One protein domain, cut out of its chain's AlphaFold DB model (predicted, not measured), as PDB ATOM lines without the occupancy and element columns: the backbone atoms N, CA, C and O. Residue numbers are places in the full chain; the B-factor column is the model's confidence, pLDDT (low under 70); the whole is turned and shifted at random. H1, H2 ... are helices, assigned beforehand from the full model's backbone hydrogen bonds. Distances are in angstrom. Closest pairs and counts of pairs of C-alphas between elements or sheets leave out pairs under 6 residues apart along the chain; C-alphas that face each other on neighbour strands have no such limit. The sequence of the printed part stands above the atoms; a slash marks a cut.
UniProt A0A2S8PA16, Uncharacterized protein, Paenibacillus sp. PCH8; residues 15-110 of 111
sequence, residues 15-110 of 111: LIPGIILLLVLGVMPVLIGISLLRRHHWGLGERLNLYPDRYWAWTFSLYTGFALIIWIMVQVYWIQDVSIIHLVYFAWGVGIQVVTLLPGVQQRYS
ATOM      1  N   LEU A  15     160.116 273.197 368.103       82.50
ATOM      2  CA  LEU A  15     161.136 273.699 369.027       82.50
ATOM      3  C   LEU A  15     162.363 274.237 368.290       82.50
ATOM      4  O   LEU A  15     162.810 275.344 368.575       82.50
ATOM      5  N   ILE A  16     162.890 273.480 367.323       84.44
ATOM      6  CA  ILE A  16     164.090 273.887 366.579       84.44
ATOM      7  C   ILE A  16     163.804 275.146 365.744       84.44
ATOM      8  O   ILE A  16     164.537 276.128 365.902       84.44
ATOM      9  N   PRO A  17     162.722 275.197 364.936       82.56
ATOM     10  CA  PRO A  17     162.350 276.426 364.246       82.56
ATOM     11  C   PRO A  17     162.116 277.613 365.189       82.56
ATOM     12  O   PRO A  17     162.551 278.725 364.895       82.56
ATOM     13  N   GLY A  18     161.483 277.381 366.343       85.31
ATOM     14  CA  GLY A  18     161.232 278.412 367.350       85.31
ATOM     15  C   GLY A  18     162.509 278.992 367.965       85.31
ATOM     16  O   GLY A  18     162.612 280.207 368.123       85.31
ATOM     17  N   ILE A  19     163.510 278.158 368.261       88.62
ATOM     18  CA  ILE A  19     164.806 278.613 368.788       88.62
ATOM     19  C   ILE A  19     165.553 279.450 367.743       88.62
ATOM     20  O   ILE A  19     166.101 280.500 368.084       88.62
ATOM     21  N   ILE A  20     165.549 279.028 366.474       87.06
ATOM     22  CA  ILE A  20     166.178 279.790 365.384       87.06
ATOM     23  C   ILE A  20     165.508 281.159 365.246       87.06
ATOM     24  O   ILE A  20     166.202 282.174 365.223       87.06
ATOM     25  N   LEU A  21     164.174 281.201 365.230       87.62
ATOM     26  CA  LEU A  21     163.405 282.446 365.220       87.62
ATOM     27  C   LEU A  21     163.777 283.355 366.392       87.62
ATOM     28  O   LEU A  21     164.100 284.524 366.187       87.62
ATOM     29  N   LEU A  22     163.774 282.817 367.612       90.00
ATOM     30  CA  LEU A  22     164.059 283.590 368.814       90.00
ATOM     31  C   LEU A  22     165.474 284.172 368.788       90.00
ATOM     32  O   LEU A  22     165.654 285.353 369.072       90.00
ATOM     33  N   LEU A  23     166.479 283.372 368.439       89.69
ATOM     34  CA  LEU A  23     167.876 283.804 368.490       89.69
ATOM     35  C   LEU A  23     168.254 284.680 367.289       89.69
ATOM     36  O   LEU A  23     168.792 285.772 367.472       89.69
ATOM     37  N   VAL A  24     167.960 284.227 366.068       87.75
ATOM     38  CA  VAL A  24     168.419 284.869 364.822       87.75
ATOM     39  C   VAL A  24     167.539 286.053 364.427       87.75
ATOM     40  O   VAL A  24     168.053 287.047 363.920       87.75
ATOM     41  N   LEU A  25     166.228 285.969 364.664       88.75
ATOM     42  CA  LEU A  25     165.267 287.003 364.265       88.75
ATOM     43  C   LEU A  25     164.663 287.770 365.455       88.75
ATOM     44  O   LEU A  25     164.045 288.809 365.245       88.75
ATOM     45  N   GLY A  26     164.887 287.323 366.695       88.69
ATOM     46  CA  GLY A  26     164.510 288.044 367.915       88.69
ATOM     47  C   GLY A  26     165.692 288.744 368.590       88.69
ATOM     48  O   GLY A  26     165.752 289.971 368.636       88.69
ATOM     49  N   VAL A  27     166.656 287.977 369.105       89.88
ATOM     50  CA  VAL A  27     167.777 288.503 369.905       89.88
ATOM     51  C   VAL A  27     168.774 289.276 369.041       89.88
ATOM     52  O   VAL A  27     169.112 290.416 369.363       89.88
ATOM     53  N   MET A  28     169.231 288.689 367.932       87.38
ATOM     54  CA  MET A  28     170.231 289.319 367.062       87.38
ATOM     55  C   MET A  28     169.797 290.703 366.543       87.38
ATOM     56  O   MET A  28     170.580 291.644 366.688       87.38
ATOM     57  N   PRO A  29     168.569 290.910 366.025       87.56
ATOM     58  CA  PRO A  29     168.141 292.222 365.533       87.56
ATOM     59  C   PRO A  29     168.039 293.271 366.638       87.56
ATOM     60  O   PRO A  29     168.364 294.436 366.409       87.56
ATOM     61  N   VAL A  30     167.654 292.868 367.854       88.94
ATOM     62  CA  VAL A  30     167.634 293.763 369.020       88.94
ATOM     63  C   VAL A  30     169.052 294.208 369.378       88.94
ATOM     64  O   VAL A  30     169.291 295.403 369.558       88.94
ATOM     65  N   LEU A  31     170.016 293.282 369.415       87.81
ATOM     66  CA  LEU A  31     171.423 293.612 369.666       87.81
ATOM     67  C   LEU A  31     172.000 294.533 368.582       87.81
ATOM     68  O   LEU A  31     172.698 295.501 368.899       87.81
ATOM     69  N   ILE A  32     171.682 294.270 367.311       87.31
ATOM     70  CA  ILE A  32     172.077 295.113 366.174       87.31
ATOM     71  C   ILE A  32     171.468 296.512 366.309       87.31
ATOM     72  O   ILE A  32     172.189 297.501 366.183       87.31
ATOM     73  N   GLY A  33     170.177 296.613 366.633       86.69
ATOM     74  CA  GLY A  33     169.492 297.887 366.852       86.69
ATOM     75  C   GLY A  33     170.130 298.704 367.976       86.69
ATOM     76  O   GLY A  33     170.470 299.872 367.779       86.69
ATOM     77  N   ILE A  34     170.387 298.079 369.131       87.50
ATOM     78  CA  ILE A  34     171.091 298.721 370.253       87.50
ATOM     79  C   ILE A  34     172.489 299.183 369.823       87.50
ATOM     80  O   ILE A  34     172.908 300.288 370.173       87.50
ATOM     81  N   SER A  35     173.202 298.374 369.038       86.12
ATOM     82  CA  SER A  35     174.545 298.706 368.550       86.12
ATOM     83  C   SER A  35     174.529 299.880 367.570       86.12
ATOM     84  O   SER A  35     175.374 300.765 367.675       86.12
ATOM     85  N   LEU A  36     173.534 299.956 366.682       84.88
ATOM     86  CA  LEU A  36     173.328 301.090 365.773       84.88
ATOM     87  C   LEU A  36     173.009 302.396 366.515       84.88
ATOM     88  O   LEU A  36     173.444 303.463 366.075       84.88
ATOM     89  N   LEU A  37     172.275 302.312 367.631       85.44
ATOM     90  CA  LEU A  37     171.930 303.450 368.492       85.44
ATOM     91  C   LEU A  37     173.124 303.921 369.335       85.44
ATOM     92  O   LEU A  37     173.393 305.118 369.409       85.44
ATOM     93  N   ARG A  38     173.847 302.989 369.965       84.75
ATOM     94  CA  ARG A  38     174.946 303.286 370.902       84.75
ATOM     95  C   ARG A  38     176.331 303.339 370.252       84.75
ATOM     96  O   ARG A  38     177.309 303.563 370.962       84.75
ATOM     97  N   ARG A  39     176.425 303.079 368.943       77.25
ATOM     98  CA  ARG A  39     177.682 302.929 368.183       77.25
ATOM     99  C   ARG A  39     178.711 302.054 368.918       77.25
ATOM    100  O   ARG A  39     179.885 302.391 369.009       77.25
ATOM    101  N   HIS A  40     178.270 300.936 369.496       74.31
ATOM    102  CA  HIS A  40     179.165 300.033 370.227       74.31
ATOM    103  C   HIS A  40     180.105 299.281 369.276       74.31
ATOM    104  O   HIS A  40     179.677 298.626 368.323       74.31
ATOM    105  N   HIS A  41     181.406 299.363 369.522       73.56
ATOM    106  CA  HIS A  41     182.397 298.644 368.729       73.56
ATOM    107  C   HIS A  41     182.566 297.227 369.280       73.56
ATOM    108  O   HIS A  41     182.899 297.049 370.449       73.56
ATOM    109  N   TRP A  42     182.331 296.215 368.440       74.25
ATOM    110  CA  TRP A  42     182.533 294.810 368.788       74.25
ATOM    111  C   TRP A  42     183.503 294.176 367.789       74.25
ATOM    112  O   TRP A  42     183.170 294.002 366.619       74.25
ATOM    113  N   GLY A  43     184.694 293.781 368.253       73.88
ATOM    114  CA  GLY A  43     185.742 293.206 367.397       73.88
ATOM    115  C   GLY A  43     185.353 291.923 366.641       73.88
ATOM    116  O   GLY A  43     185.796 291.725 365.515       73.88
ATOM    117  N   LEU A  44     184.490 291.061 367.201       73.69
ATOM    118  CA  LEU A  44     183.954 289.896 366.474       73.69
ATOM    119  C   LEU A  44     182.994 290.310 365.353       73.69
ATOM    120  O   LEU A  44     183.063 289.753 364.260       73.69
ATOM    121  N   GLY A  45     182.143 291.311 365.602       72.50
ATOM    122  CA  GLY A  45     181.256 291.877 364.585       72.50
ATOM    123  C   GLY A  45     182.039 292.482 363.422       72.50
ATOM    124  O   GLY A  45     181.670 292.289 362.269       72.50
ATOM    125  N   GLU A  46     183.168 293.139 363.704       78.12
ATOM    126  CA  GLU A  46     184.052 293.668 362.659       78.12
ATOM    127  C   GLU A  46     184.744 292.577 361.836       78.12
ATOM    128  O   GLU A  46     184.895 292.749 360.631       78.12
ATOM    129  N   ARG A  47     185.118 291.442 362.439       78.25
ATOM    130  CA  ARG A  47     185.714 290.313 361.700       78.25
ATOM    131  C   ARG A  47     184.729 289.610 360.765       78.25
ATOM    132  O   ARG A  47     185.143 289.112 359.727       78.25
ATOM    133  N   LEU A  48     183.451 289.551 361.137       78.00
ATOM    134  CA  LEU A  48     182.381 288.937 360.333       78.00
ATOM    135  C   LEU A  48     181.743 289.911 359.327       78.00
ATOM    136  O   LEU A  48     180.782 289.575 358.630       78.00
ATOM    137  N   ASN A  49     182.251 291.138 359.267       80.62
ATOM    138  CA  ASN A  49     181.752 292.167 358.380       80.62
ATOM    139  C   ASN A  49     182.276 291.941 356.953       80.62
ATOM    140  O   ASN A  49     183.475 292.043 356.714       80.62
ATOM    141  N   LEU A  50     181.377 291.689 355.995       77.50
ATOM    142  CA  LEU A  50     181.743 291.578 354.575       77.50
ATOM    143  C   LEU A  50     182.169 292.927 353.972       77.50
ATOM    144  O   LEU A  50     182.860 292.942 352.959       77.50
ATOM    145  N   TYR A  51     181.777 294.047 354.589       77.44
ATOM    146  CA  TYR A  51     182.125 295.400 354.153       77.44
ATOM    147  C   TYR A  51     183.018 296.072 355.205       77.44
ATOM    148  O   TYR A  51     182.504 296.821 356.040       77.44
ATOM    149  N   PRO A  52     184.342 295.816 355.204       71.56
ATOM    150  CA  PRO A  52     185.257 296.309 356.240       71.56
ATOM    151  C   PRO A  52     185.266 297.839 356.375       71.56
ATOM    152  O   PRO A  52     185.453 298.343 357.485       71.56
ATOM    153  N   ASP A  53     184.963 298.552 355.285       73.38
ATOM    154  CA  ASP A  53     184.856 300.017 355.214       73.38
ATOM    155  C   ASP A  53     183.579 300.576 355.870       73.38
ATOM    156  O   ASP A  53     183.385 301.787 355.970       73.38
ATOM    157  N   ARG A  54     182.670 299.704 356.314       77.31
ATOM    158  CA  ARG A  54     181.388 300.081 356.923       77.31
ATOM    159  C   ARG A  54     181.293 299.592 358.356       77.31
ATOM    160  O   ARG A  54     181.946 298.632 358.760       77.31
ATOM    161  N   TYR A  55     180.472 300.261 359.157       83.19
ATOM    162  CA  TYR A  55     180.232 299.858 360.538       83.19
ATOM    163  C   TYR A  55     179.523 298.496 360.598       83.19
ATOM    164  O   TYR A  55     178.512 298.278 359.935       83.19
ATOM    165  N   TRP A  56     180.029 297.579 361.424       82.75
ATOM    166  CA  TRP A  56     179.578 296.183 361.452       82.75
ATOM    167  C   TRP A  56     178.065 296.032 361.681       82.75
ATOM    168  O   TRP A  56     177.422 295.222 361.019       82.75
ATOM    169  N   ALA A  57     177.468 296.844 362.561       83.38
ATOM    170  CA  ALA A  57     176.041 296.739 362.858       83.38
ATOM    171  C   ALA A  57     175.166 297.136 361.653       83.38
ATOM    172  O   ALA A  57     174.053 296.636 361.513       83.38
ATOM    173  N   TRP A  58     175.673 297.986 360.748       88.06
ATOM    174  CA  TRP A  58     174.990 298.286 359.486       88.06
ATOM    175  C   TRP A  58     174.936 297.042 358.593       88.06
ATOM    176  O   TRP A  58     173.864 296.665 358.122       88.06
ATOM    177  N   THR A  59     176.065 296.350 358.433       86.19
ATOM    178  CA  THR A  59     176.144 295.130 357.619       86.19
ATOM    179  C   THR A  59     175.280 294.011 358.195       86.19
ATOM    180  O   THR A  59     174.561 293.330 357.469       86.19
ATOM    181  N   PHE A  60     175.283 293.854 359.517       88.19
ATOM    182  CA  PHE A  60     174.446 292.864 360.187       88.19
ATOM    183  C   PHE A  60     172.946 293.177 360.069       88.19
ATOM    184  O   PHE A  60     172.152 292.247 359.957       88.19
ATOM    185  N   SER A  61     172.547 294.453 360.012       90.12
ATOM    186  CA  SER A  61     171.157 294.833 359.716       90.12
ATOM    187  C   SER A  61     170.723 294.346 358.327       90.12
ATOM    188  O   SER A  61     169.645 293.766 358.173       90.12
ATOM    189  N   LEU A  62     171.601 294.480 357.326       90.50
ATOM    190  CA  LEU A  62     171.362 293.942 355.987       90.50
ATOM    191  C   LEU A  62     171.225 292.407 356.015       90.50
ATOM    192  O   LEU A  62     170.298 291.861 355.412       90.50
ATOM    193  N   TYR A  63     172.083 291.708 356.768       91.00
ATOM    194  CA  TYR A  63     171.983 290.252 356.939       91.00
ATOM    195  C   TYR A  63     170.674 289.827 357.598       91.00
ATOM    196  O   TYR A  63     170.074 288.846 357.167       91.00
ATOM    197  N   THR A  64     170.201 290.561 358.607       91.69
ATOM    198  CA  THR A  64     168.905 290.297 359.243       91.69
ATOM    199  C   THR A  64     167.759 290.387 358.235       91.69
ATOM    200  O   THR A  64     166.870 289.536 358.257       91.69
ATOM    201  N   GLY A  65     167.792 291.363 357.321       92.50
ATOM    202  CA  GLY A  65     166.806 291.472 356.243       92.50
ATOM    203  C   GLY A  65     166.778 290.235 355.339       92.50
ATOM    204  O   GLY A  65     165.704 289.703 355.057       92.50
ATOM    205  N   PHE A  66     167.946 289.732 354.924       92.94
ATOM    206  CA  PHE A  66     168.035 288.490 354.146       92.94
ATOM    207  C   PHE A  66     167.595 287.261 354.945       92.94
ATOM    208  O   PHE A  66     166.827 286.449 354.433       92.94
ATOM    209  N   ALA A  67     168.037 287.138 356.198       92.81
ATOM    210  CA  ALA A  67     167.673 286.028 357.073       92.81
ATOM    211  C   ALA A  67     166.153 285.941 357.274       92.81
ATOM    212  O   ALA A  67     165.595 284.848 357.212       92.81
ATOM    213  N   LEU A  68     165.478 287.086 357.445       92.62
ATOM    214  CA  LEU A  68     164.022 287.147 357.568       92.62
ATOM    215  C   LEU A  68     163.328 286.641 356.296       92.62
ATOM    216  O   LEU A  68     162.434 285.804 356.385       92.62
ATOM    217  N   ILE A  69     163.759 287.101 355.117       94.25
ATOM    218  CA  ILE A  69     163.179 286.656 353.840       94.25
ATOM    219  C   ILE A  69     163.391 285.156 353.629       94.25
ATOM    220  O   ILE A  69     162.439 284.446 353.310       94.25
ATOM    221  N   ILE A  70     164.619 284.666 353.826       93.06
ATOM    222  CA  ILE A  70     164.948 283.242 353.672       93.06
ATOM    223  C   ILE A  70     164.083 282.404 354.614       93.06
ATOM    224  O   ILE A  70     163.513 281.401 354.193       93.06
ATOM    225  N   TRP A  71     163.937 282.835 355.868       92.38
ATOM    226  CA  TRP A  71     163.127 282.121 356.843       92.38
ATOM    227  C   TRP A  71     161.649 282.047 356.448       92.38
ATOM    228  O   TRP A  71     161.061 280.967 356.493       92.38
ATOM    229  N   ILE A  72     161.062 283.163 356.003       90.75
ATOM    230  CA  ILE A  72     159.679 283.193 355.506       90.75
ATOM    231  C   ILE A  72     159.507 282.247 354.312       90.75
ATOM    232  O   ILE A  72     158.536 281.497 354.270       90.75
ATOM    233  N   MET A  73     160.461 282.219 353.375       91.06
ATOM    234  CA  MET A  73     160.410 281.303 352.226       91.06
ATOM    235  C   MET A  73     160.466 279.837 352.655       91.06
ATOM    236  O   MET A  73     159.708 279.016 352.143       91.06
ATOM    237  N   VAL A  74     161.317 279.510 353.627       89.50
ATOM    238  CA  VAL A  74     161.399 278.163 354.203       89.50
ATOM    239  C   VAL A  74     160.093 277.784 354.916       89.50
ATOM    240  O   VAL A  74     159.603 276.671 354.728       89.50
ATOM    241  N   GLN A  75     159.486 278.703 355.677       87.00
ATOM    242  CA  GLN A  75     158.202 278.469 356.349       87.00
ATOM    243  C   GLN A  75     157.062 278.226 355.359       87.00
ATOM    244  O   GLN A  75     156.353 277.231 355.494       87.00
ATOM    245  N   VAL A  76     156.919 279.081 354.343       89.25
ATOM    246  CA  VAL A  76     155.914 278.909 353.282       89.25
ATOM    247  C   VAL A  76     156.138 277.591 352.545       89.25
ATOM    248  O   VAL A  76     155.185 276.868 352.267       89.25
ATOM    249  N   TYR A  77     157.395 277.229 352.275       86.88
ATOM    250  CA  TYR A  77     157.719 275.961 351.633       86.88
ATOM    251  C   TYR A  77     157.339 274.745 352.491       86.88
ATOM    252  O   TYR A  77     156.866 273.750 351.949       86.88
ATOM    253  N   TRP A  78     157.501 274.782 353.813       82.00
ATOM    254  CA  TRP A  78     157.105 273.645 354.656       82.00
ATOM    255  C   TRP A  78     155.607 273.582 354.931       82.00
ATOM    256  O   TRP A  78     155.036 272.494 354.900       82.00
ATOM    257  N   ILE A  79     154.977 274.725 355.199       83.31
ATOM    258  CA  ILE A  79     153.553 274.798 355.549       83.31
ATOM    259  C   ILE A  79     152.680 274.678 354.288       83.31
ATOM    260  O   ILE A  79     151.537 274.243 354.383       83.31
ATOM    261  N   GLN A  80     153.233 274.999 353.109       83.38
ATOM    262  CA  GLN A  80     152.524 275.042 351.821       83.38
ATOM    263  C   GLN A  80     151.304 275.980 351.852       83.38
ATOM    264  O   GLN A  80     150.341 275.787 351.116       83.38
ATOM    265  N   ASP A  81     151.366 277.013 352.694       86.00
ATOM    266  CA  ASP A  81     150.332 278.031 352.855       86.00
ATOM    267  C   ASP A  81     150.961 279.426 352.873       86.00
ATOM    268  O   ASP A  81     152.077 279.623 353.366       86.00
ATOM    269  N   VAL A  82     150.227 280.403 352.339       89.81
ATOM    270  CA  VAL A  82     150.623 281.812 352.346       89.81
ATOM    271  C   VAL A  82     149.533 282.627 353.017       89.81
ATOM    272  O   VAL A  82     148.509 282.956 352.426       89.81
ATOM    273  N   SER A  83     149.806 283.032 354.248       91.50
ATOM    274  CA  SER A  83     148.987 284.002 354.971       91.50
ATOM    275  C   SER A  83     149.554 285.423 354.898       91.50
ATOM    276  O   SER A  83     150.734 285.643 354.610       91.50
ATOM    277  N   ILE A  84     148.712 286.412 355.216       94.12
ATOM    278  CA  ILE A  84     149.061 287.842 355.175       94.12
ATOM    279  C   ILE A  84     150.304 288.188 356.004       94.12
ATOM    280  O   ILE A  84     151.061 289.085 355.641       94.12
ATOM    281  N   ILE A  85     150.558 287.450 357.088       92.44
ATOM    282  CA  ILE A  85     151.720 287.678 357.945       92.44
ATOM    283  C   ILE A  85     153.032 287.432 357.187       92.44
ATOM    284  O   ILE A  85     153.969 288.214 357.330       92.44
ATOM    285  N   HIS A  86     153.077 286.429 356.302       92.56
ATOM    286  CA  HIS A  86     154.247 286.153 355.470       92.56
ATOM    287  C   HIS A  86     154.521 287.310 354.507       92.56
ATOM    288  O   HIS A  86     155.672 287.710 354.350       92.56
ATOM    289  N   LEU A  87     153.473 287.897 353.919       94.00
ATOM    290  CA  LEU A  87     153.595 289.053 353.027       94.00
ATOM    291  C   LEU A  87     154.115 290.288 353.770       94.00
ATOM    292  O   LEU A  87     155.024 290.960 353.285       94.00
ATOM    293  N   VAL A  88     153.581 290.558 354.964       96.00
ATOM    294  CA  VAL A  88     154.017 291.682 355.806       96.00
ATOM    295  C   VAL A  88     155.486 291.525 356.202       96.00
ATOM    296  O   VAL A  88     156.263 292.461 356.021       96.00
ATOM    297  N   TYR A  89     155.900 290.351 356.685       92.56
ATOM    298  CA  TYR A  89     157.296 290.119 357.076       92.56
ATOM    299  C   TYR A  89     158.254 290.065 355.886       92.56
ATOM    300  O   TYR A  89     159.386 290.533 356.002       92.56
ATOM    301  N   PHE A  90     157.816 289.557 354.734       94.12
ATOM    302  CA  PHE A  90     158.604 289.622 353.507       94.12
ATOM    303  C   PHE A  90     158.845 291.078 353.090       94.12
ATOM    304  O   PHE A  90     159.994 291.481 352.891       94.12
ATOM    305  N   ALA A  91     157.784 291.891 353.041       95.06
ATOM    306  CA  ALA A  91     157.891 293.319 352.753       95.06
ATOM    307  C   ALA A  91     158.778 294.039 353.779       95.06
ATOM    308  O   ALA A  91     159.580 294.893 353.409       95.06
ATOM    309  N   TRP A  92     158.697 293.652 355.055       94.62
ATOM    310  CA  TRP A  92     159.561 294.177 356.110       94.62
ATOM    311  C   TRP A  92     161.039 293.838 355.879       94.62
ATOM    312  O   TRP A  92     161.896 294.718 355.970       94.62
ATOM    313  N   GLY A  93     161.345 292.589 355.517       94.19
ATOM    314  CA  GLY A  93     162.700 292.153 355.174       94.19
ATOM    315  C   GLY A  93     163.277 292.920 353.984       94.19
ATOM    316  O   GLY A  93     164.421 293.372 354.044       94.19
ATOM    317  N   VAL A  94     162.469 293.149 352.944       94.75
ATOM    318  CA  VAL A  94     162.845 294.000 351.802       94.75
ATOM    319  C   VAL A  94     163.045 295.451 352.247       94.75
ATOM    320  O   VAL A  94     164.039 296.072 351.880       94.75
ATOM    321  N   GLY A  95     162.153 295.986 353.081       95.00
ATOM    322  CA  GLY A  95     162.250 297.344 353.617       95.00
ATOM    323  C   GLY A  95     163.553 297.582 354.381       95.00
ATOM    324  O   GLY A  95     164.221 298.588 354.146       95.00
ATOM    325  N   ILE A  96     163.971 296.630 355.221       92.50
ATOM    326  CA  ILE A  96     165.267 296.682 355.916       92.50
ATOM    327  C   ILE A  96     166.418 296.768 354.907       92.50
ATOM    328  O   ILE A  96     167.307 297.605 355.076       92.50
ATOM    329  N   GLN A  97     166.403 295.952 353.848       92.69
ATOM    330  CA  GLN A  97     167.444 295.971 352.811       92.69
ATOM    331  C   GLN A  97     167.470 297.299 352.045       92.69
ATOM    332  O   GLN A  97     168.531 297.892 351.867       92.69
ATOM    333  N   VAL A  98     166.309 297.818 351.645       93.19
ATOM    334  CA  VAL A  98     166.210 299.108 350.944       93.19
ATOM    335  C   VAL A  98     166.740 300.244 351.820       93.19
ATOM    336  O   VAL A  98     167.569 301.034 351.372       93.19
ATOM    337  N   VAL A  99     166.311 300.312 353.085       91.69
ATOM    338  CA  VAL A  99     166.742 301.363 354.019       91.69
ATOM    339  C   VAL A  99     168.237 301.263 354.311       91.69
ATOM    340  O   VAL A  99     168.923 302.284 354.316       91.69
ATOM    341  N   THR A 100     168.772 300.058 354.520       88.56
ATOM    342  CA  THR A 100     170.215 299.882 354.744       88.56
ATOM    343  C   THR A 100     171.025 300.281 353.515       88.56
ATOM    344  O   THR A 100     172.058 300.937 353.664       88.56
ATOM    345  N   LEU A 101     170.557 299.970 352.306       88.25
ATOM    346  CA  LEU A 101     171.253 300.318 351.069       88.25
ATOM    347  C   LEU A 101     171.093 301.785 350.640       88.25
ATOM    348  O   LEU A 101     171.834 302.238 349.767       88.25
ATOM    349  N   LEU A 102     170.192 302.544 351.263       91.00
ATOM    350  CA  LEU A 102     169.965 303.948 350.939       91.00
ATOM    351  C   LEU A 102     171.242 304.782 351.181       91.00
ATOM    352  O   LEU A 102     171.807 304.719 352.277       91.00
ATOM    353  N   PRO A 103     171.693 305.615 350.221       83.12
ATOM    354  CA  PRO A 103     172.994 306.289 350.296       83.12
ATOM    355  C   PRO A 103     173.175 307.146 351.557       83.12
ATOM    356  O   PRO A 103     174.247 307.132 352.155       83.12
ATOM    357  N   GLY A 104     172.120 307.820 352.029       87.00
ATOM    358  CA  GLY A 104     172.179 308.605 353.268       87.00
ATOM    359  C   GLY A 104     172.412 307.760 354.529       87.00
ATOM    360  O   GLY A 104     173.103 308.194 355.451       87.00
ATOM    361  N   VAL A 105     171.889 306.529 354.568       84.25
ATOM    362  CA  VAL A 105     172.132 305.588 355.675       84.25
ATOM    363  C   VAL A 105     173.541 305.018 355.572       84.25
ATOM    364  O   VAL A 105     174.253 304.972 356.573       84.25
ATOM    365  N   GLN A 106     173.972 304.652 354.365       84.44
ATOM    366  CA  GLN A 106     175.331 304.170 354.122       84.44
ATOM    367  C   GLN A 106     176.383 305.204 354.540       84.44
ATOM    368  O   GLN A 106     177.329 304.855 355.238       84.44
ATOM    369  N   GLN A 107     176.189 306.479 354.191       83.69
ATOM    370  CA  GLN A 107     177.116 307.556 354.539       83.69
ATOM    371  C   GLN A 107     177.208 307.781 356.056       83.69
ATOM    372  O   GLN A 107     178.294 307.992 356.588       83.69
ATOM    373  N   ARG A 108     176.088 307.667 356.784       83.75
ATOM    374  CA  ARG A 108     176.041 307.818 358.252       83.75
ATOM    375  C   ARG A 108     176.811 306.730 359.016       83.75
ATOM    376  O   ARG A 108     177.217 306.960 360.163       83.75
ATOM    377  N   TYR A 109     176.954 305.557 358.401       81.31
ATOM    378  CA  TYR A 109     177.608 304.372 358.963       81.31
ATOM    379  C   TYR A 109     178.853 303.942 358.172       81.31
ATOM    380  O   TYR A 109     179.353 302.832 358.377       81.31
ATOM    381  N   SER A 110     179.367 304.815 357.301       78.69
ATOM    382  CA  SER A 110     180.723 304.696 356.769       78.69
ATOM    383  C   SER A 110     181.711 304.864 357.917       78.69
ATOM    384  O   SER A 110     181.458 305.656 358.834       78.69
TER     385      SER A 110
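Overview. This is residues 15 to 110 of the 111 residues of an uncharacterized protein of Paenibacillus sp. PCH8 (UniProt A0A2S8PA16). Three long helices run up and down, with H3 in the middle and H1 and H4 packed on it. H1 splays from H3 toward residue 15; short H2 and H5 lie near the end where H3 begins. The printed part has 96 residues with five named helices, H1 to H5, and no named strand. It is all helix and compact, with radius of gyration of the C-alphas 14.4 A and spans of 41 by 28 by 21 A.

Along the chain. H1, residues 15 to 38, begins at C-alpha (161.136, 273.699, 369.027) and spans 32.7 A. H2 is residues 43 to 47. H3, residues 56 to 79, spans 34.2 A; H4, residues 84 to 101, 25.8 A. H5, residues 103 to 108, ends at C-alpha (176.041, 307.818, 358.252).

Arrangement. H1 touches hub H3 at residues 57 to 68 alone, closest C-alphas Ile 32 and Ala 57, 5.4 A. H3 and H4 form a hairpin, closest C-alphas Gly 65 and Gly 93, 4.3 A. Both pairs run opposite ways at a shallow tilt of 23 degrees. H2 only just touches H3, with 3 pairs of C-alphas within 8 A, closest Glu 46 and Trp 56, 5.3 A. H5 is close but not clearly touching H4. H1 and H4 are apart. Every O i to N i+4 pair is within hydrogen-bond range in H2 to H5; 17 of 20 in H1.

Size, cuts and confidence. The farthest C-alphas, His 41 and Gln 80, are 41.7 A apart. The printed part has no cut and no long link; no printed residue is under pLDDT 70.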